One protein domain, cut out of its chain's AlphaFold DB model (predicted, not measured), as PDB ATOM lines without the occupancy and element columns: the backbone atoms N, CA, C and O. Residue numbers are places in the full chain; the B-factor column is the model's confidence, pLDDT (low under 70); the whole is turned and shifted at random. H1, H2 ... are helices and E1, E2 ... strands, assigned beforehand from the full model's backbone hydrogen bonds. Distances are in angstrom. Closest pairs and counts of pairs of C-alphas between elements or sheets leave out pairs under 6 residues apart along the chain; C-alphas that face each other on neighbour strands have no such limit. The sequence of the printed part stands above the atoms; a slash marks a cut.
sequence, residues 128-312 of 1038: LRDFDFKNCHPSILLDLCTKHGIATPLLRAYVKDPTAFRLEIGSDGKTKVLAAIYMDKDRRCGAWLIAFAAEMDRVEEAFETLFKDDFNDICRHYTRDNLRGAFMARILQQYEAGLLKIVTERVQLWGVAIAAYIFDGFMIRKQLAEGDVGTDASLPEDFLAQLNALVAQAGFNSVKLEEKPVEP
ATOM      1  N   LEU A 128     196.530 185.172 199.122       92.19
ATOM      2  CA  LEU A 128     197.672 186.040 198.848       92.19
ATOM      3  C   LEU A 128     197.223 187.430 198.390       92.19
ATOM      4  O   LEU A 128     196.193 187.589 197.736       92.19
ATOM      5  N   ARG A 129     198.022 188.437 198.737       93.50
ATOM      6  CA  ARG A 129     197.962 189.803 198.206       93.50
ATOM      7  C   ARG A 129     198.993 189.919 197.090       93.50
ATOM      8  O   ARG A 129     200.117 189.456 197.277       93.50
ATOM      9  N   ASP A 130     198.605 190.489 195.954       95.38
ATOM     10  CA  ASP A 130     199.413 190.568 194.730       95.38
ATOM     11  C   ASP A 130     199.903 192.006 194.519       95.38
ATOM     12  O   ASP A 130     199.089 192.907 194.315       95.38
ATOM     13  N   PHE A 131     201.213 192.231 194.606       96.75
ATOM     14  CA  PHE A 131     201.842 193.546 194.474       96.75
ATOM     15  C   PHE A 131     202.692 193.588 193.211       96.75
ATOM     16  O   PHE A 131     203.712 192.912 193.146       96.75
ATOM     17  N   ASP A 132     202.316 194.421 192.243       96.88
ATOM     18  CA  ASP A 132     202.978 194.507 190.936       96.88
ATOM     19  C   ASP A 132     203.351 195.956 190.598       96.88
ATOM     20  O   ASP A 132     202.660 196.907 190.974       96.88
ATOM     21  N   PHE A 133     204.429 196.144 189.835       97.62
ATOM     22  CA  PHE A 133     204.766 197.460 189.296       97.62
ATOM     23  C   PHE A 133     203.801 197.864 188.168       97.62
ATOM     24  O   PHE A 133     203.698 197.228 187.113       97.62
ATOM     25  N   LYS A 134     203.110 198.990 188.343       95.62
ATOM     26  CA  LYS A 134     202.224 199.574 187.336       95.62
ATOM     27  C   LYS A 134     203.036 200.020 186.121       95.62
ATOM     28  O   LYS A 134     203.864 200.920 186.214       95.62
ATOM     29  N   ASN A 135     202.766 199.412 184.962       94.44
ATOM     30  CA  ASN A 135     203.493 199.671 183.711       94.44
ATOM     31  C   ASN A 135     205.022 199.634 183.897       94.44
ATOM     32  O   ASN A 135     205.708 200.555 183.451       94.44
ATOM     33  N   CYS A 136     205.538 198.590 184.559       96.75
ATOM     34  CA  CYS A 136     206.937 198.476 184.976       96.75
ATOM     35  C   CYS A 136     207.941 198.967 183.918       96.75
ATOM     36  O   CYS A 136     208.584 199.999 184.090       96.75
ATOM     37  N   HIS A 137     208.021 198.278 182.779       97.25
ATOM     38  CA  HIS A 137     209.030 198.566 181.761       97.25
ATOM     39  C   HIS A 137     208.900 199.942 181.081       97.25
ATOM     40  O   HIS A 137     209.908 200.643 181.039       97.25
ATOM     41  N   PRO A 138     207.716 200.395 180.610       97.94
ATOM     42  CA  PRO A 138     207.557 201.765 180.112       97.94
ATOM     43  C   PRO A 138     207.965 202.845 181.125       97.94
ATOM     44  O   PRO A 138     208.542 203.860 180.746       97.94
ATOM     45  N   SER A 139     207.694 202.620 182.414       98.31
ATOM     46  CA  SER A 139     208.012 203.581 183.476       98.31
ATOM     47  C   SER A 139     209.512 203.616 183.781       98.31
ATOM     48  O   SER A 139     210.088 204.698 183.862       98.31
ATOM     49  N   ILE A 140     210.163 202.445 183.855       98.38
ATOM     50  CA  ILE A 140     211.628 202.335 183.956       98.38
ATOM     51  C   ILE A 140     212.281 203.038 182.763       98.38
ATOM     52  O   ILE A 140     213.205 203.828 182.945       98.38
ATOM     53  N   LEU A 141     211.785 202.784 181.548       98.31
ATOM     54  CA  LEU A 141     212.320 203.382 180.328       98.31
ATOM     55  C   LEU A 141     212.218 204.913 180.358       98.31
ATOM     56  O   LEU A 141     213.193 205.593 180.050       98.31
ATOM     57  N   LEU A 142     211.077 205.464 180.788       98.44
ATOM     58  CA  LEU A 142     210.880 206.911 180.906       98.44
ATOM     59  C   LEU A 142     211.858 207.558 181.896       98.44
ATOM     60  O   LEU A 142     212.411 208.624 181.602       98.44
ATOM     61  N   ASP A 143     212.074 206.931 183.053       98.44
ATOM     62  CA  ASP A 143     213.001 207.434 184.070       98.44
ATOM     63  C   ASP A 143     214.455 207.364 183.579       98.44
ATOM     64  O   ASP A 143     215.202 208.329 183.754       98.44
ATOM     65  N   LEU A 144     214.843 206.294 182.873       98.25
ATOM     66  CA  LEU A 144     216.161 206.187 182.237       98.25
ATOM     67  C   LEU A 144     216.355 207.247 181.144       98.25
ATOM     68  O   LEU A 144     217.364 207.953 181.152       98.25
ATOM     69  N   CYS A 145     215.387 207.429 180.243       98.38
ATOM     70  CA  CYS A 145     215.450 208.483 179.229       98.38
ATOM     71  C   CYS A 145     215.559 209.871 179.871       98.38
ATOM     72  O   CYS A 145     216.391 210.673 179.455       98.38
ATOM     73  N   THR A 146     214.782 210.140 180.926       98.00
ATOM     74  CA  THR A 146     214.839 211.417 181.656       98.00
ATOM     75  C   THR A 146     216.210 211.622 182.305       98.00
ATOM     76  O   THR A 146     216.794 212.695 182.162       98.00
ATOM     77  N   LYS A 147     216.761 210.589 182.955       97.81
ATOM     78  CA  LYS A 147     218.091 210.612 183.581       97.81
ATOM     79  C   LYS A 147     219.209 210.918 182.582       97.81
ATOM     80  O   LYS A 147     220.175 211.585 182.942       97.81
ATOM     81  N   HIS A 148     219.078 210.447 181.345       97.94
ATOM     82  CA  HIS A 148     220.074 210.623 180.288       97.94
ATOM     83  C   HIS A 148     219.743 211.750 179.293       97.94
ATOM     84  O   HIS A 148     220.428 211.889 178.283       97.94
ATOM     85  N   GLY A 149     218.718 212.567 179.559       97.69
ATOM     86  CA  GLY A 149     218.354 213.700 178.701       97.69
ATOM     87  C   GLY A 149     217.787 213.315 177.326       97.69
ATOM     88  O   GLY A 149     217.857 214.114 176.396       97.69
ATOM     89  N   ILE A 150     217.223 212.114 177.176       98.12
ATOM     90  CA  ILE A 150     216.613 211.629 175.929       98.12
ATOM     91  C   ILE A 150     215.139 212.050 175.885       98.12
ATOM     92  O   ILE A 150     214.346 211.709 176.766       98.12
ATOM     93  N   ALA A 151     214.758 212.791 174.842       98.06
ATOM     94  CA  ALA A 151     213.402 213.307 174.679       98.06
ATOM     95  C   ALA A 151     212.410 212.210 174.255       98.06
ATOM     96  O   ALA A 151     212.509 211.667 173.155       98.06
ATOM     97  N   THR A 152     211.417 211.946 175.110       98.25
ATOM     98  CA  THR A 152     210.394 210.902 174.915       98.25
ATOM     99  C   THR A 152     208.964 211.401 175.193       98.25
ATOM    100  O   THR A 152     208.315 210.982 176.161       98.25
ATOM    101  N   PRO A 153     208.459 212.387 174.424       97.75
ATOM    102  CA  PRO A 153     207.134 212.965 174.654       97.75
ATOM    103  C   PRO A 153     205.991 211.939 174.590       97.75
ATOM    104  O   PRO A 153     205.063 212.036 175.397       97.75
ATOM    105  N   LEU A 154     206.049 210.953 173.690       97.06
ATOM    106  CA  LEU A 154     204.975 209.971 173.518       97.06
ATOM    107  C   LEU A 154     204.992 208.915 174.629       97.06
ATOM    108  O   LEU A 154     203.940 208.615 175.197       97.06
ATOM    109  N   LEU A 155     206.170 208.420 175.022       97.50
ATOM    110  CA  LEU A 155     206.316 207.541 176.187       97.50
ATOM    111  C   LEU A 155     205.860 208.233 177.472       97.50
ATOM    112  O   LEU A 155     205.145 207.635 178.275       97.50
ATOM    113  N   ARG A 156     206.224 209.509 177.654       97.88
ATOM    114  CA  ARG A 156     205.792 210.311 178.804       97.88
ATOM    115  C   ARG A 156     204.274 210.452 178.852       97.88
ATOM    116  O   ARG A 156     203.691 210.302 179.926       97.88
ATOM    117  N   ALA A 157     203.641 210.722 177.711       96.31
ATOM    118  CA  ALA A 157     202.187 210.778 177.616       96.31
ATOM    119  C   ALA A 157     201.560 209.422 177.989       96.31
ATOM    120  O   ALA A 157     200.676 209.382 178.844       96.31
ATOM    121  N   TYR A 158     202.078 208.316 177.439       96.38
ATOM    122  CA  TYR A 158     201.594 206.962 177.725       96.38
ATOM    123  C   TYR A 158     201.713 206.568 179.203       96.38
ATOM    124  O   TYR A 158     200.767 206.037 179.783       96.38
ATOM    125  N   VAL A 159     202.857 206.834 179.839       96.75
ATOM    126  CA  VAL A 159     203.070 206.511 181.260       96.75
ATOM    127  C   VAL A 159     202.162 207.349 182.167       96.75
ATOM    128  O   VAL A 159     201.695 206.841 183.187       96.75
ATOM    129  N   LYS A 160     201.865 208.601 181.788       96.44
ATOM    130  CA  LYS A 160     200.978 209.493 182.549       96.44
ATOM    131  C   LYS A 160     199.534 208.981 182.595       96.44
ATOM    132  O   LYS A 160     198.937 208.999 183.669       96.44
ATOM    133  N   ASP A 161     198.987 208.542 181.463       95.00
ATOM    134  CA  ASP A 161     197.615 208.022 181.382       95.00
ATOM    135  C   ASP A 161     197.499 206.830 180.416       95.00
ATOM    136  O   ASP A 161     197.018 206.967 179.291       95.00
ATOM    137  N   PRO A 162     197.892 205.618 180.842       92.31
ATOM    138  CA  PRO A 162     197.837 204.431 179.991       92.31
ATOM    139  C   PRO A 162     196.405 204.012 179.635       92.31
ATOM    140  O   PRO A 162     196.219 203.213 178.717       92.31
ATOM    141  N   THR A 163     195.398 204.477 180.381       89.94
ATOM    142  CA  THR A 163     193.997 204.107 180.163       89.94
ATOM    143  C   THR A 163     193.440 204.850 178.958       89.94
ATOM    144  O   THR A 163     192.820 204.212 178.108       89.94
ATOM    145  N   ALA A 164     193.735 206.149 178.830       88.69
ATOM    146  CA  ALA A 164     193.369 206.933 177.652       88.69
ATOM    147  C   ALA A 164     193.893 206.291 176.353       88.69
ATOM    148  O   ALA A 164     193.134 206.107 175.405       88.69
ATOM    149  N   PHE A 165     195.147 205.824 176.344       85.00
ATOM    150  CA  PHE A 165     195.730 205.174 175.160       85.00
ATOM    151  C   PHE A 165     195.133 203.800 174.846       85.00
ATOM    152  O   PHE A 165     195.037 203.422 173.680       85.00
ATOM    153  N   ARG A 166     194.703 203.033 175.857       85.00
ATOM    154  CA  ARG A 166     194.001 201.756 175.619       85.00
ATOM    155  C   ARG A 166     192.639 201.968 174.960       85.00
ATOM    156  O   ARG A 166     192.213 201.112 174.194       85.00
ATOM    157  N   LEU A 167     191.970 203.087 175.236       85.00
ATOM    158  CA  LEU A 167     190.720 203.431 174.558       85.00
ATOM    159  C   LEU A 167     190.955 203.790 173.082       85.00
ATOM    160  O   LEU A 167     190.140 203.424 172.245       85.00
ATOM    161  N   GLU A 168     192.076 204.443 172.762       86.44
ATOM    162  CA  GLU A 168     192.423 204.840 171.389       86.44
ATOM    163  C   GLU A 168     192.918 203.666 170.522       86.44
ATOM    164  O   GLU A 168     192.502 203.520 169.375       86.44
ATOM    165  N   ILE A 169     193.797 202.813 171.060       84.56
ATOM    166  CA  ILE A 169     194.474 201.740 170.299       84.56
ATOM    167  C   ILE A 169     193.662 200.430 170.292       84.56
ATOM    168  O   ILE A 169     193.880 199.558 169.446       84.56
ATOM    169  N   GLY A 170     192.717 200.296 171.224       86.88
ATOM    170  CA  GLY A 170     191.923 199.094 171.444       86.88
ATOM    171  C   GLY A 170     192.403 198.259 172.634       86.88
ATOM    172  O   GLY A 170     193.395 198.555 173.309       86.88
ATOM    173  N   SER A 171     191.674 197.174 172.902       82.06
ATOM    174  CA  SER A 171     191.875 196.301 174.070       82.06
ATOM    175  C   SER A 171     193.272 195.660 174.145       82.06
ATOM    176  O   SER A 171     193.738 195.328 175.238       82.06
ATOM    177  N   ASP A 172     193.976 195.560 173.016       85.31
ATOM    178  CA  ASP A 172     195.343 195.046 172.892       85.31
ATOM    179  C   ASP A 172     196.432 196.134 172.970       85.31
ATOM    180  O   ASP A 172     197.622 195.836 172.825       85.31
ATOM    181  N   GLY A 173     196.064 197.389 173.258       88.25
ATOM    182  CA  GLY A 173     196.980 198.532 173.247       88.25
ATOM    183  C   GLY A 173     198.213 198.353 174.137       88.25
ATOM    184  O   GLY A 173     199.315 198.734 173.752       88.25
ATOM    185  N   LYS A 174     198.080 197.674 175.289       90.38
ATOM    186  CA  LYS A 174     199.235 197.336 176.145       90.38
ATOM    187  C   LYS A 174     200.231 196.428 175.417       90.38
ATOM    188  O   LYS A 174     201.434 196.654 175.500       90.38
ATOM    189  N   THR A 175     199.738 195.398 174.732       90.19
ATOM    190  CA  THR A 175     200.568 194.439 173.993       90.19
ATOM    191  C   THR A 175     201.269 195.125 172.827       90.19
ATOM    192  O   THR A 175     202.454 194.894 172.622       90.19
ATOM    193  N   LYS A 176     200.576 196.024 172.119       91.19
ATOM    194  CA  LYS A 176     201.149 196.821 171.024       91.19
ATOM    195  C   LYS A 176     202.238 197.786 171.491       91.19
ATOM    196  O   LYS A 176     203.280 197.861 170.853       91.19
ATOM    197  N   VAL A 177     202.043 198.470 172.620       93.19
ATOM    198  CA  VAL A 177     203.074 199.350 173.199       93.19
ATOM    199  C   VAL A 177     204.298 198.551 173.640       93.19
ATOM    200  O   VAL A 177     205.419 198.952 173.351       93.19
ATOM    201  N   LEU A 178     204.109 197.402 174.296       93.44
ATOM    202  CA  LEU A 178     205.235 196.533 174.657       93.44
ATOM    203  C   LEU A 178     205.933 195.966 173.415       93.44
ATOM    204  O   LEU A 178     207.155 195.896 173.400       93.44
ATOM    205  N   ALA A 179     205.188 195.615 172.365       91.56
ATOM    206  CA  ALA A 179     205.773 195.203 171.094       91.56
ATOM    207  C   ALA A 179     206.595 196.338 170.468       91.56
ATOM    208  O   ALA A 179     207.706 196.089 170.033       91.56
ATOM    209  N   ALA A 180     206.129 197.587 170.509       92.62
ATOM    210  CA  ALA A 180     206.904 198.728 170.018       92.62
ATOM    211  C   ALA A 180     208.184 199.012 170.832       92.62
ATOM    212  O   ALA A 180     209.077 199.668 170.315       92.62
ATOM    213  N   ILE A 181     208.280 198.527 172.077       95.19
ATOM    214  CA  ILE A 181     209.495 198.615 172.910       95.19
ATOM    215  C   ILE A 181     210.459 197.433 172.655       95.19
ATOM    216  O   ILE A 181     211.644 197.552 172.953       95.19
ATOM    217  N   TYR A 182     209.975 196.277 172.169       91.94
ATOM    218  CA  TYR A 182     210.757 195.025 172.103       91.94
ATOM    219  C   TYR A 182     210.859 194.341 170.739       91.94
ATOM    220  O   TYR A 182     211.602 193.367 170.634       91.94
ATOM    221  N   MET A 183     210.049 194.701 169.748       82.12
ATOM    222  CA  MET A 183     209.846 193.906 168.533       82.12
ATOM    223  C   MET A 183     209.923 194.738 167.255       82.12
ATOM    224  O   MET A 183     209.671 195.943 167.244       82.12
ATOM    225  N   ASP A 184     210.205 194.025 166.162       66.12
ATOM    226  CA  ASP A 184     210.290 194.557 164.804       66.12
ATOM    227  C   ASP A 184     208.901 194.761 164.145       66.12
ATOM    228  O   ASP A 184     207.863 194.298 164.624       66.12
ATOM    229  N   LYS A 185     208.905 195.527 163.053       63.34
ATOM    230  CA  LYS A 185     207.893 196.458 162.510       63.34
ATOM    231  C   LYS A 185     206.451 195.983 162.264       63.34
ATOM    232  O   LYS A 185     205.579 196.844 162.114       63.34
ATOM    233  N   ASP A 186     206.145 194.692 162.287       62.19
ATOM    234  CA  ASP A 186     204.907 194.150 161.691       62.19
ATOM    235  C   ASP A 186     203.616 194.366 162.504       62.19
ATOM    236  O   ASP A 186     202.527 193.985 162.079       62.19
ATOM    237  N   ARG A 187     203.687 195.023 163.671       62.97
ATOM    238  CA  ARG A 187     202.511 195.332 164.518       62.97
ATOM    239  C   ARG A 187     202.164 196.823 164.602       62.97
ATOM    240  O   ARG A 187     201.331 197.222 165.419       62.97
ATOM    241  N   ARG A 188     202.786 197.656 163.759       69.62
ATOM    242  CA  ARG A 188     202.592 199.116 163.726       69.62
ATOM    243  C   ARG A 188     201.288 199.469 162.990       69.62
ATOM    244  O   ARG A 188     201.279 199.661 161.781       69.62
ATOM    245  N   CYS A 189     200.178 199.577 163.721       76.44
ATOM    246  CA  CYS A 189     198.916 200.118 163.202       76.44
ATOM    247  C   CYS A 189     198.496 201.383 163.971       76.44
ATOM    248  O   CYS A 189     198.629 201.450 165.191       76.44
ATOM    249  N   GLY A 190     197.991 202.388 163.248       87.75
ATOM    250  CA  GLY A 190     197.559 203.675 163.808       87.75
ATOM    251  C   GLY A 190     198.665 204.736 163.870       87.75
ATOM    252  O   GLY A 190     199.832 204.438 164.124       87.75
ATOM    253  N   ALA A 191     198.289 205.999 163.642       91.56
ATOM    254  CA  ALA A 191     199.228 207.121 163.541       91.56
ATOM    255  C   ALA A 191     200.073 207.310 164.813       91.56
ATOM    256  O   ALA A 191     201.282 207.525 164.728       91.56
ATOM    257  N   TRP A 192     199.456 207.168 165.991       92.12
ATOM    258  CA  TRP A 192     200.165 207.288 167.262       92.12
ATOM    259  C   TRP A 192     201.215 206.190 167.449       92.12
ATOM    260  O   TRP A 192     202.345 206.494 167.812       92.12
ATOM    261  N   LEU A 193     200.886 204.923 167.161       91.75
ATOM    262  CA  LEU A 193     201.815 203.805 167.363       91.75
ATOM    263  C   LEU A 193     202.993 203.859 166.382       91.75
ATOM    264  O   LEU A 193     204.103 203.486 166.746       91.75
ATOM    265  N   ILE A 194     202.772 204.372 165.165       91.62
ATOM    266  CA  ILE A 194     203.842 204.653 164.197       91.62
ATOM    267  C   ILE A 194     204.792 205.723 164.750       91.62
ATOM    268  O   ILE A 194     206.007 205.529 164.737       91.62
ATOM    269  N   ALA A 195     204.250 206.822 165.282       93.56
ATOM    270  CA  ALA A 195     205.055 207.880 165.888       93.56
ATOM    271  C   ALA A 195     205.782 207.402 167.158       93.56
ATOM    272  O   ALA A 195     206.949 207.733 167.366       93.56
ATOM    273  N   PHE A 196     205.120 206.585 167.982       94.25
ATOM    274  CA  PHE A 196     205.695 205.989 169.184       94.25
ATOM    275  C   PHE A 196     206.827 205.023 168.838       94.25
ATOM    276  O   PHE A 196     207.889 205.098 169.445       94.25
ATOM    277  N   ALA A 197     206.657 204.179 167.820       93.00
ATOM    278  CA  ALA A 197     207.718 203.295 167.351       93.00
ATOM    279  C   ALA A 197     208.933 204.083 166.832       93.00
ATOM    280  O   ALA A 197     210.057 203.752 167.181       93.00
ATOM    281  N   ALA A 198     208.722 205.182 166.099       93.81
ATOM    282  CA  ALA A 198     209.815 206.067 165.682       93.81
ATOM    283  C   ALA A 198     210.498 206.791 166.865       93.81
ATOM    284  O   ALA A 198     211.663 207.181 166.788       93.81
ATOM    285  N   GLU A 199     209.785 207.016 167.975       95.94
ATOM    286  CA  GLU A 199     210.395 207.452 169.234       95.94
ATOM    287  C   GLU A 199     211.227 206.334 169.875       95.94
ATOM    288  O   GLU A 199     212.342 206.614 170.307       95.94
ATOM    289  N   MET A 200     210.739 205.088 169.889       96.75
ATOM    290  CA  MET A 200     211.482 203.938 170.424       96.75
ATOM    291  C   MET A 200     212.743 203.635 169.607       96.75
ATOM    292  O   MET A 200     213.794 203.461 170.214       96.75
ATOM    293  N   ASP A 201     212.692 203.717 168.273       93.62
ATOM    294  CA  ASP A 201     213.860 203.540 167.393       93.62
ATOM    295  C   ASP A 201     215.001 204.520 167.787       93.62
ATOM    296  O   ASP A 201     216.164 204.134 167.912       93.62
ATOM    297  N   ARG A 202     214.670 205.789 168.090       96.44
ATOM    298  CA  ARG A 202     215.644 206.796 168.569       96.44
ATOM    299  C   ARG A 202     216.160 206.512 169.980       96.44
ATOM    300  O   ARG A 202     217.313 206.813 170.292       96.44
ATOM    301  N   VAL A 203     215.302 205.994 170.858       97.00
ATOM    302  CA  VAL A 203     215.680 205.625 172.230       97.00
ATOM    303  C   VAL A 203     216.650 204.447 172.217       97.00
ATOM    304  O   VAL A 203     217.644 204.486 172.939       97.00
ATOM    305  N   GLU A 204     216.402 203.446 171.376       95.50
ATOM    306  CA  GLU A 204     217.279 202.291 171.190       95.50
ATOM    307  C   GLU A 204     218.677 202.716 170.740       95.50
ATOM    308  O   GLU A 204     219.655 202.344 171.382       95.50
ATOM    309  N   GLU A 205     218.787 203.570 169.718       94.94
ATOM    310  CA  GLU A 205     220.076 204.096 169.233       94.94
ATOM    311  C   GLU A 205     220.853 204.859 170.319       94.94
ATOM    312  O   GLU A 205     222.072 204.708 170.475       94.94
ATOM    313  N   ALA A 206     220.146 205.662 171.120       96.94
ATOM    314  CA  ALA A 206     220.754 206.352 172.250       96.94
ATOM    315  C   ALA A 206     221.229 205.361 173.328       96.94
ATOM    316  O   ALA A 206     222.314 205.525 173.890       96.94
ATOM    317  N   PHE A 207     220.450 204.311 173.603       96.94
ATOM    318  CA  PHE A 207     220.787 203.292 174.598       96.94
ATOM    319  C   PHE A 207     221.946 202.403 174.143       96.94
ATOM    320  O   PHE A 207     222.809 202.108 174.965       96.94
ATOM    321  N   GLU A 208     222.036 202.038 172.861       95.38
ATOM    322  CA  GLU A 208     223.190 201.324 172.289       95.38
ATOM    323  C   GLU A 208     224.497 202.077 172.562       95.38
ATOM    324  O   GLU A 208     225.526 201.477 172.877       95.38
ATOM    325  N   THR A 209     224.448 203.408 172.493       96.19
ATOM    326  CA  THR A 209     225.605 204.260 172.779       96.19
ATOM    327  C   THR A 209     225.890 204.346 174.281       96.19
ATOM    328  O   THR A 209     227.043 204.222 174.695       96.19
ATOM    329  N   LEU A 210     224.856 204.541 175.107       96.31
ATOM    330  CA  LEU A 210     224.988 204.700 176.562       96.31
ATOM    331  C   LEU A 210     225.395 203.406 177.282       96.31
ATOM    332  O   LEU A 210     226.160 203.459 178.242       96.31
ATOM    333  N   PHE A 211     224.907 202.255 176.818       95.31
ATOM    334  CA  PHE A 211     225.132 200.929 177.403       95.31
ATOM    335  C   PHE A 211     225.895 200.021 176.429       95.31
ATOM    336  O   PHE A 211     225.575 198.844 176.254       95.31
ATOM    337  N   LYS A 212     226.918 200.581 175.775       95.12
ATOM    338  CA  LYS A 212     227.685 199.919 174.711       95.12
ATOM    339  C   LYS A 212     228.255 198.558 175.117       95.12
ATOM    340  O   LYS A 212     228.267 197.632 174.307       95.12
ATOM    341  N   ASP A 213     228.718 198.417 176.355       93.31
ATOM    342  CA  ASP A 213     229.285 197.156 176.846       93.31
ATOM    343  C   ASP A 213     228.217 196.064 177.001       93.31
ATOM    344  O   ASP A 213     228.438 194.929 176.575       93.31
ATOM    345  N   ASP A 214     227.037 196.414 177.524       90.00
ATOM    346  CA  ASP A 214     225.895 195.498 177.626       90.00
ATOM    347  C   ASP A 214     225.364 195.116 176.240       90.00
ATOM    348  O   ASP A 214     225.049 193.950 175.996       90.00
ATOM    349  N   PHE A 215     225.319 196.072 175.307       91.62
ATOM    350  CA  PHE A 215     224.941 195.810 173.919       91.62
ATOM    351  C   PHE A 215     225.898 194.802 173.274       91.62
ATOM    352  O   PHE A 215     225.467 193.775 172.751       91.62
ATOM    353  N   ASN A 216     227.208 195.033 173.400       91.50
ATOM    354  CA  ASN A 216     228.235 194.136 172.875       91.50
ATOM    355  C   ASN A 216     228.176 192.728 173.491       91.50
ATOM    356  O   ASN A 216     228.447 191.754 172.788       91.50
ATOM    357  N   ASP A 217     227.837 192.592 174.778       87.88
ATOM    358  CA  ASP A 217     227.632 191.284 175.417       87.88
ATOM    359  C   ASP A 217     226.457 190.527 174.783       87.88
ATOM    360  O   ASP A 217     226.552 189.333 174.499       87.88
ATOM    361  N   ILE A 218     225.357 191.221 174.493       86.25
ATOM    362  CA  ILE A 218     224.168 190.619 173.877       86.25
ATOM    363  C   ILE A 218     224.441 190.223 172.426       86.25
ATOM    364  O   ILE A 218     224.085 189.108 172.038       86.25
ATOM    365  N   CYS A 219     225.161 191.052 171.664       86.38
ATOM    366  CA  CYS A 219     225.614 190.735 170.303       86.38
ATOM    367  C   CYS A 219     226.394 189.415 170.213       86.38
ATOM    368  O   CYS A 219     226.409 188.782 169.160       86.38
ATOM    369  N   ARG A 220     227.058 188.986 171.296       87.38
ATOM    370  CA  ARG A 220     227.809 187.718 171.337       87.38
ATOM    371  C   ARG A 220     226.926 186.490 171.559       87.38
ATOM    372  O   ARG A 220     227.390 185.375 171.335       87.38
ATOM    373  N   HIS A 221     225.702 186.669 172.050       83.12
ATOM    374  CA  HIS A 221     224.867 185.578 172.558       83.12
ATOM    375  C   HIS A 221     223.538 185.387 171.824       83.12
ATOM    376  O   HIS A 221     222.931 184.329 171.982       83.12
ATOM    377  N   TYR A 222     223.095 186.366 171.035       82.62
ATOM    378  CA  TYR A 222     221.823 186.325 170.314       82.62
ATOM    379  C   TYR A 222     222.041 186.339 168.797       82.62
ATOM    380  O   TYR A 222     223.025 186.889 168.300       82.62
ATOM    381  N   THR A 223     221.131 185.697 168.061       77.38
ATOM    382  CA  THR A 223     221.086 185.755 166.595       77.38
ATOM    383  C   THR A 223     220.772 187.182 166.131       77.38
ATOM    384  O   THR A 223     220.298 188.009 166.909       77.38
ATOM    385  N   ARG A 224     221.086 187.504 164.868       73.06
ATOM    386  CA  ARG A 224     220.972 188.879 164.342       73.06
ATOM    387  C   ARG A 224     219.537 189.421 164.347       73.06
ATOM    388  O   ARG A 224     219.363 190.638 164.388       73.06
ATOM    389  N   ASP A 225     218.538 188.547 164.343       78.81
ATOM    390  CA  ASP A 225     217.136 188.942 164.272       78.81
ATOM    391  C   ASP A 225     216.664 189.495 165.629       78.81
ATOM    392  O   ASP A 225     216.741 188.826 166.659       78.81
ATOM    393  N   ASN A 226     216.187 190.743 165.635       84.75
ATOM    394  CA  ASN A 226     215.703 191.474 166.816       84.75
ATOM    395  C   ASN A 226     216.731 191.696 167.957       84.75
ATOM    396  O   ASN A 226     216.395 191.699 169.146       84.75
ATOM    397  N   LEU A 227     217.996 191.933 167.603       90.56
ATOM    398  CA  LEU A 227     219.070 192.218 168.561       90.56
ATOM    399  C   LEU A 227     218.765 193.421 169.482       90.56
ATOM    400  O   LEU A 227     218.999 193.350 170.690       90.56
ATOM    401  N   ARG A 228     218.204 194.504 168.926       90.38
ATOM    402  CA  ARG A 228     217.825 195.718 169.673       90.38
ATOM    403  C   ARG A 228     216.731 195.451 170.696       90.38
ATOM    404  O   ARG A 228     216.884 195.804 171.864       90.38
ATOM    405  N   GLY A 229     215.689 194.726 170.299       91.62
ATOM    406  CA  GLY A 229     214.613 194.335 171.199       91.62
ATOM    407  C   GLY A 229     215.093 193.458 172.357       91.62
ATOM    408  O   GLY A 229     214.725 193.689 173.513       91.62
ATOM    409  N   ALA A 230     215.976 192.490 172.077       90.75
ATOM    410  CA  ALA A 230     216.604 191.661 173.110       90.75
ATOM    411  C   ALA A 230     217.463 192.498 174.077       90.75
ATOM    412  O   ALA A 230     217.437 192.276 175.292       90.75
ATOM    413  N   PHE A 231     218.182 193.491 173.550       92.69
ATOM    414  CA  PHE A 231     218.955 194.442 174.342       92.69
ATOM    415  C   PHE A 231     218.087 195.304 175.258       92.69
ATOM    416  O   PHE A 231     218.316 195.323 176.471       92.69
ATOM    417  N   MET A 232     217.031 195.913 174.721       95.12
ATOM    418  CA  MET A 232     216.074 196.692 175.505       95.12
ATOM    419  C   MET A 232     215.414 195.852 176.596       95.12
ATOM    420  O   MET A 232     215.342 196.271 177.754       95.12
ATOM    421  N   ALA A 233     214.977 194.632 176.266       93.50
ATOM    422  CA  ALA A 233     214.391 193.715 177.238       93.50
ATOM    423  C   ALA A 233     215.354 193.420 178.393       93.50
ATOM    424  O   ALA A 233     214.943 193.450 179.554       93.50
ATOM    425  N   ARG A 234     216.635 193.176 178.101       91.31
ATOM    426  CA  ARG A 234     217.625 192.832 179.125       91.31
ATOM    427  C   ARG A 234     217.954 194.002 180.048       91.31
ATOM    428  O   ARG A 234     217.993 193.794 181.261       91.31
ATOM    429  N   ILE A 235     218.131 195.208 179.502       93.94
ATOM    430  CA  ILE A 235     218.343 196.419 180.310       93.94
ATOM    431  C   ILE A 235     217.158 196.621 181.255       93.94
ATOM    432  O   ILE A 235     217.335 196.734 182.468       93.94
ATOM    433  N   LEU A 236     215.936 196.620 180.717       96.19
ATOM    434  CA  LEU A 236     214.742 196.909 181.511       96.19
ATOM    435  C   LEU A 236     214.492 195.838 182.583       96.19
ATOM    436  O   LEU A 236     214.203 196.192 183.725       96.19
ATOM    437  N   GLN A 237     214.709 194.557 182.271       94.31
ATOM    438  CA  GLN A 237     214.596 193.462 183.244       94.31
ATOM    439  C   GLN A 237     215.661 193.518 184.350       94.31
ATOM    440  O   GLN A 237     215.433 193.038 185.462       94.31
ATOM    441  N   GLN A 238     216.848 194.064 184.072       93.19
ATOM    442  CA  GLN A 238     217.884 194.239 185.090       93.19
ATOM    443  C   GLN A 238     217.468 195.285 186.128       93.19
ATOM    444  O   GLN A 238     217.612 195.038 187.328       93.19
ATOM    445  N   TYR A 239     216.913 196.413 185.679       95.94
ATOM    446  CA  TYR A 239     216.355 197.424 186.577       95.94
ATOM    447  C   TYR A 239     215.092 196.920 187.293       95.94
ATOM    448  O   TYR A 239     214.992 197.107 188.502       95.94
ATOM    449  N   GLU A 240     214.195 196.199 186.605       96.25
ATOM    450  CA  GLU A 240     213.033 195.510 187.204       96.25
ATOM    451  C   GLU A 240     213.474 194.618 188.375       96.25
ATOM    452  O   GLU A 240     212.982 194.763 189.491       96.25
ATOM    453  N   ALA A 241     214.457 193.739 188.154       94.25
ATOM    454  CA  ALA A 241     214.959 192.833 189.186       94.25
ATOM    455  C   ALA A 241     215.631 193.574 190.355       94.25
ATOM    456  O   ALA A 241     215.508 193.147 191.503       94.25
ATOM    457  N   GLY A 242     216.343 194.671 190.077       94.81
ATOM    458  CA  GLY A 242     216.949 195.521 191.103       94.81
ATOM    459  C   GLY A 242     215.899 196.194 191.987       94.81
ATOM    460  O   GLY A 242     215.981 196.106 193.211       94.81
ATOM    461  N   LEU A 243     214.877 196.794 191.374       96.88
ATOM    462  CA  LEU A 243     213.760 197.417 192.084       96.88
ATOM    463  C   LEU A 243     212.965 196.393 192.896       96.88
ATOM    464  O   LEU A 243     212.680 196.634 194.067       96.88
ATOM    465  N   LEU A 244     212.670 195.226 192.314       96.31
ATOM    466  CA  LEU A 244     211.956 194.148 192.996       96.31
ATOM    467  C   LEU A 244     212.734 193.633 194.215       96.31
ATOM    468  O   LEU A 244     212.154 193.370 195.270       96.31
ATOM    469  N   LYS A 245     214.062 193.524 194.102       95.31
ATOM    470  CA  LYS A 245     214.934 193.169 195.226       95.31
ATOM    471  C   LYS A 245     214.853 194.214 196.342       95.31
ATOM    472  O   LYS A 245     214.600 193.840 197.480       95.31
ATOM    473  N   ILE A 246     214.989 195.499 196.008       97.00
ATOM    474  CA  ILE A 246     214.924 196.606 196.974       97.00
ATOM    475  C   ILE A 246     213.599 196.583 197.754       97.00
ATOM    476  O   ILE A 246     213.604 196.635 198.986       97.00
ATOM    477  N   VAL A 247     212.461 196.460 197.058       97.62
ATOM    478  CA  VAL A 247     211.153 196.433 197.734       97.62
ATOM    479  C   VAL A 247     210.974 195.164 198.565       97.62
ATOM    480  O   VAL A 247     210.506 195.250 199.696       97.62
ATOM    481  N   THR A 248     211.386 193.992 198.072       96.06
ATOM    482  CA  THR A 248     211.184 192.736 198.813       96.06
ATOM    483  C   THR A 248     212.115 192.577 200.012       96.06
ATOM    484  O   THR A 248     211.669 192.064 201.035       96.06
ATOM    485  N   GLU A 249     213.349 193.088 199.959       96.00
ATOM    486  CA  GLU A 249     214.229 193.180 201.135       96.00
ATOM    487  C   GLU A 249     213.608 194.082 202.209       96.00
ATOM    488  O   GLU A 249     213.607 193.731 203.389       96.00
ATOM    489  N   ARG A 250     212.995 195.210 201.815       96.06
ATOM    490  CA  ARG A 250     212.280 196.081 202.758       96.06
ATOM    491  C   ARG A 250     211.072 195.389 203.392       96.06
ATOM    492  O   ARG A 250     210.889 195.500 204.600       96.06
ATOM    493  N   VAL A 251     210.282 194.661 202.605       94.81
ATOM    494  CA  VAL A 251     209.132 193.885 203.103       94.81
ATOM    495  C   VAL A 251     209.581 192.802 204.092       94.81
ATOM    496  O   VAL A 251     208.983 192.653 205.155       94.81
ATOM    497  N   GLN A 252     210.682 192.107 203.801       92.88
ATOM    498  CA  GLN A 252     211.263 191.105 204.700       92.88
ATOM    499  C   GLN A 252     211.786 191.713 206.009       92.88
ATOM    500  O   GLN A 252     211.637 191.094 207.061       92.88
ATOM    501  N   LEU A 253     212.340 192.932 205.980       92.19
ATOM    502  CA  LEU A 253     212.746 193.660 207.192       92.19
ATOM    503  C   LEU A 253     211.564 194.021 208.106       92.19
ATOM    504  O   LEU A 253     211.764 194.194 209.305       92.19
ATOM    505  N   TRP A 254     210.340 194.097 207.574       92.31
ATOM    506  CA  TRP A 254     209.117 194.217 208.378       92.31
ATOM    507  C   TRP A 254     208.604 192.876 208.919       92.31
ATOM    508  O   TRP A 254     207.515 192.819 209.480       92.31
ATOM    509  N   GLY A 255     209.357 191.788 208.743       89.62
ATOM    510  CA  GLY A 255     208.948 190.450 209.169       89.62
ATOM    511  C   GLY A 255     207.890 189.812 208.266       89.62
ATOM    512  O   GLY A 255     207.326 188.781 208.620       89.62
ATOM    513  N   VAL A 256     207.620 190.389 207.090       89.81
ATOM    514  CA  VAL A 256     206.623 189.866 206.151       89.81
ATOM    515  C   VAL A 256     207.298 188.910 205.169       89.81
ATOM    516  O   VAL A 256     208.189 189.284 204.403       89.81
ATOM    517  N   ALA A 257     206.857 187.652 205.168       90.38
ATOM    518  CA  ALA A 257     207.377 186.640 204.257       90.38
ATOM    519  C   ALA A 257     206.859 186.842 202.821       90.38
ATOM    520  O   ALA A 257     205.655 186.958 202.581       90.38
ATOM    521  N   ILE A 258     207.776 186.810 201.850       93.56
ATOM    522  CA  ILE A 258     207.438 186.773 200.421       93.56
ATOM    523  C   ILE A 258     206.996 185.355 200.064       93.56
ATOM    524  O   ILE A 258     207.796 184.421 200.131       93.56
ATOM    525  N   ALA A 259     205.734 185.193 199.673       91.75
ATOM    526  CA  ALA A 259     205.173 183.898 199.302       91.75
ATOM    527  C   ALA A 259     205.635 183.462 197.903       91.75
ATOM    528  O   ALA A 259     206.000 182.305 197.697       91.75
ATOM    529  N   ALA A 260     205.643 184.385 196.937       93.44
ATOM    530  CA  ALA A 260     206.116 184.113 195.582       93.44
ATOM    531  C   ALA A 260     206.582 185.386 194.868       93.44
ATOM    532  O   ALA A 260     206.046 186.463 195.110       93.44
ATOM    533  N   TYR A 261     207.532 185.248 193.942       94.94
ATOM    534  CA  TYR A 261     207.863 186.294 192.972       94.94
ATOM    535  C   TYR A 261     207.085 186.042 191.677       94.94
ATOM    536  O   TYR A 261     207.119 184.934 191.137       94.94
ATOM    537  N   ILE A 262     206.393 187.064 191.172       94.56
ATOM    538  CA  ILE A 262     205.499 186.991 190.010       94.56
ATOM    539  C   ILE A 262     205.941 188.032 188.983       94.56
ATOM    540  O   ILE A 262     205.330 189.076 188.830       94.56
ATOM    541  N   PHE A 263     207.010 187.727 188.245       92.69
ATOM    542  CA  PHE A 263     207.537 188.607 187.192       92.69
ATOM    543  C   PHE A 263     207.907 190.005 187.728       92.69
ATOM    544  O   PHE A 263     208.891 190.096 188.460       92.69
ATOM    545  N   ASP A 264     207.135 191.041 187.384       95.06
ATOM    546  CA  ASP A 264     207.319 192.440 187.790       95.06
ATOM    547  C   ASP A 264     206.721 192.754 189.172       95.06
ATOM    548  O   ASP A 264     206.504 193.919 189.515       95.06
ATOM    549  N   GLY A 265     206.486 191.726 189.983       96.38
ATOM    550  CA  GLY A 265     205.992 191.876 191.340       96.38
ATOM    551  C   GLY A 265     206.156 190.646 192.217       96.38
ATOM    552  O   GLY A 265     206.958 189.739 191.958       96.38
ATOM    553  N   PHE A 266     205.430 190.649 193.327       96.50
ATOM    554  CA  PHE A 266     205.516 189.643 194.373       96.50
ATOM    555  C   PHE A 266     204.180 189.472 195.096       96.50
ATOM    556  O   PHE A 266     203.349 190.373 195.161       96.50
ATOM    557  N   MET A 267     203.999 188.296 195.686       95.31
ATOM    558  CA  MET A 267     202.840 187.961 196.497       95.31
ATOM    559  C   MET A 267     203.245 187.748 197.954       95.31
ATOM    560  O   MET A 267     204.279 187.138 198.235       95.31
ATOM    561  N   ILE A 268     202.402 188.197 198.879       93.94
ATOM    562  CA  ILE A 268     202.522 187.937 200.325       93.94
ATOM    563  C   ILE A 268     201.237 187.298 200.843       93.94
ATOM    564  O   ILE A 268     200.184 187.435 200.220       93.94
ATOM    565  N   ARG A 269     201.297 186.600 201.978       89.31
ATOM    566  CA  ARG A 269     200.108 185.972 202.571       89.31
ATOM    567  C   ARG A 269     199.125 187.039 203.070       89.31
ATOM    568  O   ARG A 269     199.530 188.032 203.668       89.31
ATOM    569  N   LYS A 270     197.832 186.834 202.818       88.88
ATOM    570  CA  LYS A 270     196.741 187.532 203.500       88.88
ATOM    571  C   LYS A 270     196.716 187.063 204.949       88.88
ATOM    572  O   LYS A 270     196.922 185.882 205.220       88.88
ATOM    573  N   GLN A 271     196.435 187.988 205.854       77.94
ATOM    574  CA  GLN A 271     196.085 187.643 207.222       77.94
ATOM    575  C   GLN A 271     194.733 186.919 207.161       77.94
ATOM    576  O   GLN A 271     193.730 187.501 206.741       77.94
ATOM    577  N   LEU A 272     194.734 185.621 207.455       63.66
ATOM    578  CA  LEU A 272     193.506 184.857 207.663       63.66
ATOM    579  C   LEU A 272     193.025 185.163 209.096       63.66
ATOM    580  O   LEU A 272     193.839 185.567 209.920       63.66
ATOM    581  N   ALA A 273     191.715 185.080 209.349       57.19
ATOM    582  CA  ALA A 273     191.013 185.609 210.531       57.19
ATOM    583  C   ALA A 273     191.720 185.451 211.905       57.19
ATOM    584  O   ALA A 273     192.532 184.551 212.097       57.19
ATOM    585  N   GLU A 274     191.347 186.320 212.861       51.22
ATOM    586  CA  GLU A 274     191.892 186.429 214.230       51.22
ATOM    587  C   GLU A 274     192.271 185.067 214.846       51.22
ATOM    588  O   GLU A 274     191.406 184.264 215.197       51.22
ATOM    589  N   GLY A 275     193.579 184.809 214.972       57.34
ATOM    590  CA  GLY A 275     194.112 183.588 215.586       57.34
ATOM    591  C   GLY A 275     195.253 182.891 214.837       57.34
ATOM    592  O   GLY A 275     195.790 181.919 215.366       57.34
ATOM    593  N   ASP A 276     195.662 183.351 213.649       55.06
ATOM    594  CA  ASP A 276     196.815 182.783 212.928       55.06
ATOM    595  C   ASP A 276     198.137 183.420 213.433       55.06
ATOM    596  O   ASP A 276     198.704 184.330 212.825       55.06
ATOM    597  N   VAL A 277     198.614 182.939 214.594       47.34
ATOM    598  CA  VAL A 277     199.705 183.477 215.461       47.34
ATOM    599  C   VAL A 277     201.118 183.478 214.811       47.34
ATOM    600  O   VAL A 277     202.140 183.551 215.483       47.34
ATOM    601  N   GLY A 278     201.226 183.415 213.484       48.22
ATOM    602  CA  GLY A 278     202.503 183.384 212.753       48.22
ATOM    603  C   GLY A 278     202.684 184.458 211.678       48.22
ATOM    604  O   GLY A 278     203.760 184.534 211.088       48.22
ATOM    605  N   THR A 279     201.664 185.276 211.399       50.72
ATOM    606  CA  THR A 279     201.694 186.284 210.315       50.72
ATOM    607  C   THR A 279     201.284 187.693 210.754       50.72
ATOM    608  O   THR A 279     201.102 188.567 209.911       50.72
ATOM    609  N   ASP A 280     201.182 187.927 212.064       42.72
ATOM    610  CA  ASP A 280     200.668 189.155 212.692       42.72
ATOM    611  C   ASP A 280     201.660 190.336 212.699       42.72
ATOM    612  O   ASP A 280     201.836 191.032 213.697       42.72
ATOM    613  N   ALA A 281     202.288 190.624 211.561       57.75
ATOM    614  CA  ALA A 281     202.672 192.000 211.274       57.75
ATOM    615  C   ALA A 281     201.570 192.579 210.388       57.75
ATOM    616  O   ALA A 281     201.575 192.385 209.169       57.75
ATOM    617  N   SER A 282     200.603 193.270 211.000       73.19
ATOM    618  CA  SER A 282     199.714 194.163 210.256       73.19
ATOM    619  C   SER A 282     200.594 195.027 209.355       73.19
ATOM    620  O   SER A 282     201.496 195.705 209.859       73.19
ATOM    621  N   LEU A 283     200.393 194.959 208.034       84.94
ATOM    622  CA  LEU A 283     201.154 195.819 207.132       84.94
ATOM    623  C   LEU A 283     200.972 197.271 207.596       84.94
ATOM    624  O   LEU A 283     199.839 197.636 207.920       84.94
ATOM    625  N   PRO A 284     202.038 198.089 207.627       88.12
ATOM    626  CA  PRO A 284     201.915 199.515 207.894       88.12
ATOM    627  C   PRO A 284     200.771 200.129 207.079       88.12
ATOM    628  O   PRO A 284     200.602 199.789 205.906       88.12
ATOM    629  N   GLU A 285     199.988 201.036 207.665       87.88
ATOM    630  CA  GLU A 285     198.872 201.688 206.957       87.88
ATOM    631  C   GLU A 285     199.340 202.392 205.668       87.88
ATOM    632  O   GLU A 285     198.618 202.462 204.675       87.88
ATOM    633  N   ASP A 286     200.595 202.842 205.651       94.12
ATOM    634  CA  ASP A 286     201.284 203.485 204.539       94.12
ATOM    635  C   ASP A 286     202.229 202.537 203.767       94.12
ATOM    636  O   ASP A 286     203.096 203.001 203.026       94.12
ATOM    637  N   PHE A 287     202.062 201.212 203.885       94.31
ATOM    638  CA  PHE A 287     202.934 200.184 203.287       94.31
ATOM    639  C   PHE A 287     203.273 200.460 201.814       94.31
ATOM    640  O   PHE A 287     204.444 200.537 201.440       94.31
ATOM    641  N   LEU A 288     202.256 200.680 200.971       96.31
ATOM    642  CA  LEU A 288     202.452 200.996 199.552       96.31
ATOM    643  C   LEU A 288     203.151 202.344 199.336       96.31
ATOM    644  O   LEU A 288     203.946 202.477 198.406       96.31
ATOM    645  N   ALA A 289     202.869 203.350 200.167       97.25
ATOM    646  CA  ALA A 289     203.498 204.662 200.057       97.25
ATOM    647  C   ALA A 289     204.992 204.585 200.404       97.25
ATOM    648  O   ALA A 289     205.813 205.129 199.667       97.25
ATOM    649  N   GLN A 290     205.359 203.836 201.449       97.12
ATOM    650  CA  GLN A 290     206.755 203.607 201.824       97.12
ATOM    651  C   GLN A 290     207.527 202.839 200.743       97.12
ATOM    652  O   GLN A 290     208.650 203.219 200.408       97.12
ATOM    653  N   LEU A 291     206.935 201.792 200.153       97.19
ATOM    654  CA  LEU A 291     207.579 201.056 199.057       97.19
ATOM    655  C   LEU A 291     207.764 201.933 197.813       97.19
ATOM    656  O   LEU A 291     208.827 201.908 197.197       97.19
ATOM    657  N   ASN A 292     206.774 202.760 197.474       98.00
ATOM    658  CA  ASN A 292     206.881 203.714 196.370       98.00
ATOM    659  C   ASN A 292     207.922 204.813 196.633       98.00
ATOM    660  O   ASN A 292     208.659 205.185 195.721       98.00
ATOM    661  N   ALA A 293     208.041 205.297 197.872       97.75
ATOM    662  CA  ALA A 293     209.099 206.228 198.257       97.75
ATOM    663  C   ALA A 293     210.490 205.597 198.098       97.75
ATOM    664  O   ALA A 293     211.412 206.258 197.628       97.75
ATOM    665  N   LEU A 294     210.635 204.309 198.423       97.69
ATOM    666  CA  LEU A 294     211.885 203.571 198.250       97.69
ATOM    667  C   LEU A 294     212.266 203.407 196.767       97.69
ATOM    668  O   LEU A 294     213.428 203.580 196.402       97.69
ATOM    669  N   VAL A 295     211.290 203.135 195.896       97.88
ATOM    670  CA  VAL A 295     211.495 203.085 194.435       97.88
ATOM    671  C   VAL A 295     211.912 204.460 193.888       97.88
ATOM    672  O   VAL A 295     212.869 204.551 193.115       97.88
ATOM    673  N   ALA A 296     211.285 205.542 194.357       97.81
ATOM    674  CA  ALA A 296     211.670 206.906 193.993       97.81
ATOM    675  C   ALA A 296     213.085 207.272 194.482       97.81
ATOM    676  O   ALA A 296     213.863 207.860 193.731       97.81
ATOM    677  N   GLN A 297     213.464 206.865 195.701       97.56
ATOM    678  CA  GLN A 297     214.824 207.029 196.239       97.56
ATOM    679  C   GLN A 297     215.880 206.285 195.410       97.56
ATOM    680  O   GLN A 297     217.013 206.752 195.304       97.56
ATOM    681  N   ALA A 298     215.510 205.173 194.767       97.44
ATOM    682  CA  ALA A 298     216.366 204.468 193.813       97.44
ATOM    683  C   ALA A 298     216.502 205.191 192.453       97.44
ATOM    684  O   ALA A 298     217.182 204.692 191.555       97.44
ATOM    685  N   GLY A 299     215.879 206.365 192.292       97.31
ATOM    686  CA  GLY A 299     215.931 207.193 191.088       97.31
ATOM    687  C   GLY A 299     214.800 206.940 190.090       97.31
ATOM    688  O   GLY A 299     214.880 207.436 188.968       97.31
ATOM    689  N   PHE A 300     213.760 206.192 190.476       98.06
ATOM    690  CA  PHE A 300     212.652 205.806 189.598       98.06
ATOM    691  C   PHE A 300     211.333 206.433 190.063       98.06
ATOM    692  O   PHE A 300     210.558 205.830 190.797       98.06
ATOM    693  N   ASN A 301     211.083 207.681 189.662       97.44
ATOM    694  CA  ASN A 301     209.902 208.440 190.091       97.44
ATOM    695  C   ASN A 301     208.617 208.038 189.350       97.44
ATOM    696  O   ASN A 301     207.510 208.265 189.850       97.44
ATOM    697  N   SER A 302     208.747 207.484 188.144       97.19
ATOM    698  CA  SER A 302     207.611 207.093 187.308       97.19
ATOM    699  C   SER A 302     207.119 205.682 187.632       97.19
ATOM    700  O   SER A 302     205.952 205.371 187.387       97.19
ATOM    701  N   VAL A 303     207.979 204.824 188.194       97.62
ATOM    702  CA  VAL A 303     207.631 203.454 188.593       97.62
ATOM    703  C   VAL A 303     206.842 203.478 189.900       97.62
ATOM    704  O   VAL A 303     207.300 204.012 190.906       97.62
ATOM    705  N   LYS A 304     205.653 202.868 189.897       97.75
ATOM    706  CA  LYS A 304     204.803 202.751 191.088       97.75
ATOM    707  C   LYS A 304     204.380 201.308 191.310       97.75
ATOM    708  O   LYS A 304     203.925 200.658 190.376       97.75
ATOM    709  N   LEU A 305     204.501 200.824 192.535       97.44
ATOM    710  CA  LEU A 305     203.911 199.582 193.007       97.44
ATOM    711  C   LEU A 305     202.424 199.809 193.309       97.44
ATOM    712  O   LEU A 305     202.057 200.795 193.958       97.44
ATOM    713  N   GLU A 306     201.584 198.890 192.849       96.94
ATOM    714  CA  GLU A 306     200.160 198.832 193.168       96.94
ATOM    715  C   GLU A 306     199.801 197.449 193.714       96.94
ATOM    716  O   GLU A 306     200.363 196.435 193.298       96.94
ATOM    717  N   GLU A 307     198.849 197.401 194.643       95.56
ATOM    718  CA  GLU A 307     198.196 196.145 194.990       95.56
ATOM    719  C   GLU A 307     197.124 195.858 193.941       95.56
ATOM    720  O   GLU A 307     196.184 196.638 193.759       95.56
ATOM    721  N   LYS A 308     197.265 194.742 193.228       92.81
ATOM    722  CA  LYS A 308     196.252 194.312 192.275       92.81
ATOM    723  C   LYS A 308     195.098 193.676 193.039       92.81
ATOM    724  O   LYS A 308     195.322 192.725 193.789       92.81
ATOM    725  N   PRO A 309     193.852 194.127 192.812       86.75
ATOM    726  CA  PRO A 309     192.705 193.452 193.385       86.75
ATOM    727  C   PRO A 309     192.666 192.027 192.827       86.75
ATOM    728  O   PRO A 309     192.549 191.808 191.616       86.75
ATOM    729  N   VAL A 310     192.810 191.050 193.719       79.38
ATOM    730  CA  VAL A 310     192.578 189.645 193.393       79.38
ATOM    731  C   VAL A 310     191.114 189.363 193.698       79.38
ATOM    732  O   VAL A 310     190.781 188.770 194.721       79.38
ATOM    733  N   GLU A 311     190.228 189.879 192.846       77.69
ATOM    734  CA  GLU A 311     188.814 189.520 192.923       77.69
ATOM    735  C   GLU A 311     188.687 188.005 192.717       77.69
ATOM    736  O   GLU A 311     189.329 187.462 191.805       77.69
ATOM    737  N   PRO A 312     187.903 187.304 193.555       78.56
ATOM    738  CA  PRO A 312     187.621 185.897 193.343       78.56
ATOM    739  C   PRO A 312     187.030 185.722 191.946       78.56
ATOM    740  O   PRO A 312     185.925 186.183 191.659       78.56
TER     741      PRO A 312
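Overview. This is residues 128 to 312 of the 1038 residues of an uncharacterized protein of Tribonema minus (UniProt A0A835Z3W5). The long helix H7 runs as a spine through two lobes: a cluster of crossed helices, H1 to H6, gathered about its first part, and a twisted four-stranded sheet beside its later part. H7 and H8 cover one face of that sheet and its other face is bare, while residues 273 to 278 stick out as a loop beyond the sheet lobe. The printed part has 185 residues, with eight named helices and four named strands in the order E1 H1 H2 H3 H4 H5 H6 H7 E2 E3 H8 E4. The sheet's order is E2 E3 E1 E4, all antiparallel, and the class is mixed, helices and strands. The whole is compact, with a radius of gyration of the C-alphas of 18.5 A and spans of 56 by 38 by 30 A.

Along the chain. Begin at C-alpha 128, at (197.672, 186.040, 198.848); from there E1 runs through residues 128 to 134, 18.3 A long. Next come H1, residues 136 to 147, 16.5 A, then H2, residues 153 to 160, and H3, residues 162 to 169, each 10.6 A. H4, residues 173 to 182, measures 14.3 A; H5, residues 191 to 210, 29.0 A; and H6, residues 212 to 219, 10.4 A. Find C-alpha 227 at (219.070, 192.218, 168.561), where H7 begins; it covers residues 227 to 253 and is 39.2 A long. E2, residues 258 to 262, is 10.6 A and E3, residues 265 to 269, is 14.0 A. H8, residues 287 to 297, is 15.4 A, and E4, residues 304 to 308, is 12.1 A, ending at C-alpha 308, at (196.252, 194.312, 192.275).

Arrangement. Start in the sheet, whose edge strands are E2 and E4; it is strongly twisted, but only just, with C-alphas up to 4.4 A off its best plane. Between E1 and E4 look at N 134 and O 304, 2.8 A apart, and between E3 and E1 at N 131 and O 266, 2.9 A. In the hairpin of E2 and E3, N 267 and O 260 are 2.8 A apart. H7 is on the sheet at a height of 7.3 A, over E3 and along it at 15 degrees on the local plane, the two making two layers, a sheet with helix on one face. H8 is on the same face, over E4, with its closest C-alphas, Asn 292 and Lys 304, 5.8 A apart. E3, H8 and E4 form a split strand-helix-strand unit, two strands running the same way with E1 between them, and its crossover is right-handed. H7 is the hub. It touches H8 with its residues 243 to 250 alone, closest at C-alphas 247 and 291, 6.0 A, at a steep tilt of 51 degrees. With residues 236 to 240 alone it touches H1, about perpendicular at 80 degrees, C-alphas 137 and 236 being closest at 6.0 A; H1 only grazes the sheet. Residues 228 to 233 alone touch H4, closest at C-alphas 182 and 229, 4.0 A, and residues 227 to 231 alone touch H6, closest at C-alphas 215 and 231, 6.2 A. Farther out, H4 touches H5 at a shallow tilt of 31 degrees, C-alphas 180 and 197 being closest at 5.4 A. H2 touches H1, closest at C-alphas 139 and 159, 6.2 A, and H5, closest at C-alphas 154 and 196, 5.9 A. H3 and H4 only just touch, with 3 pairs of C-alphas within 8 A, and only at the corner. The O i to N i+4 pairs are within hydrogen-bond range throughout H1, H2, H3, H4, H6, H7 and H8, and in 15 of 16 cases in H5.

Size, cuts and confidence. The two C-alphas farthest apart, Arg 224 and Gly 275, are 58.1 A apart. The printed part has no cut. The link from E3 to H8, residues 270 to 286, is long, and in it residues 273 to 278 stand free. Mean pLDDT of the printed part is 89.9; look for values under 70 at residues 184 to 188 and 272 to 281.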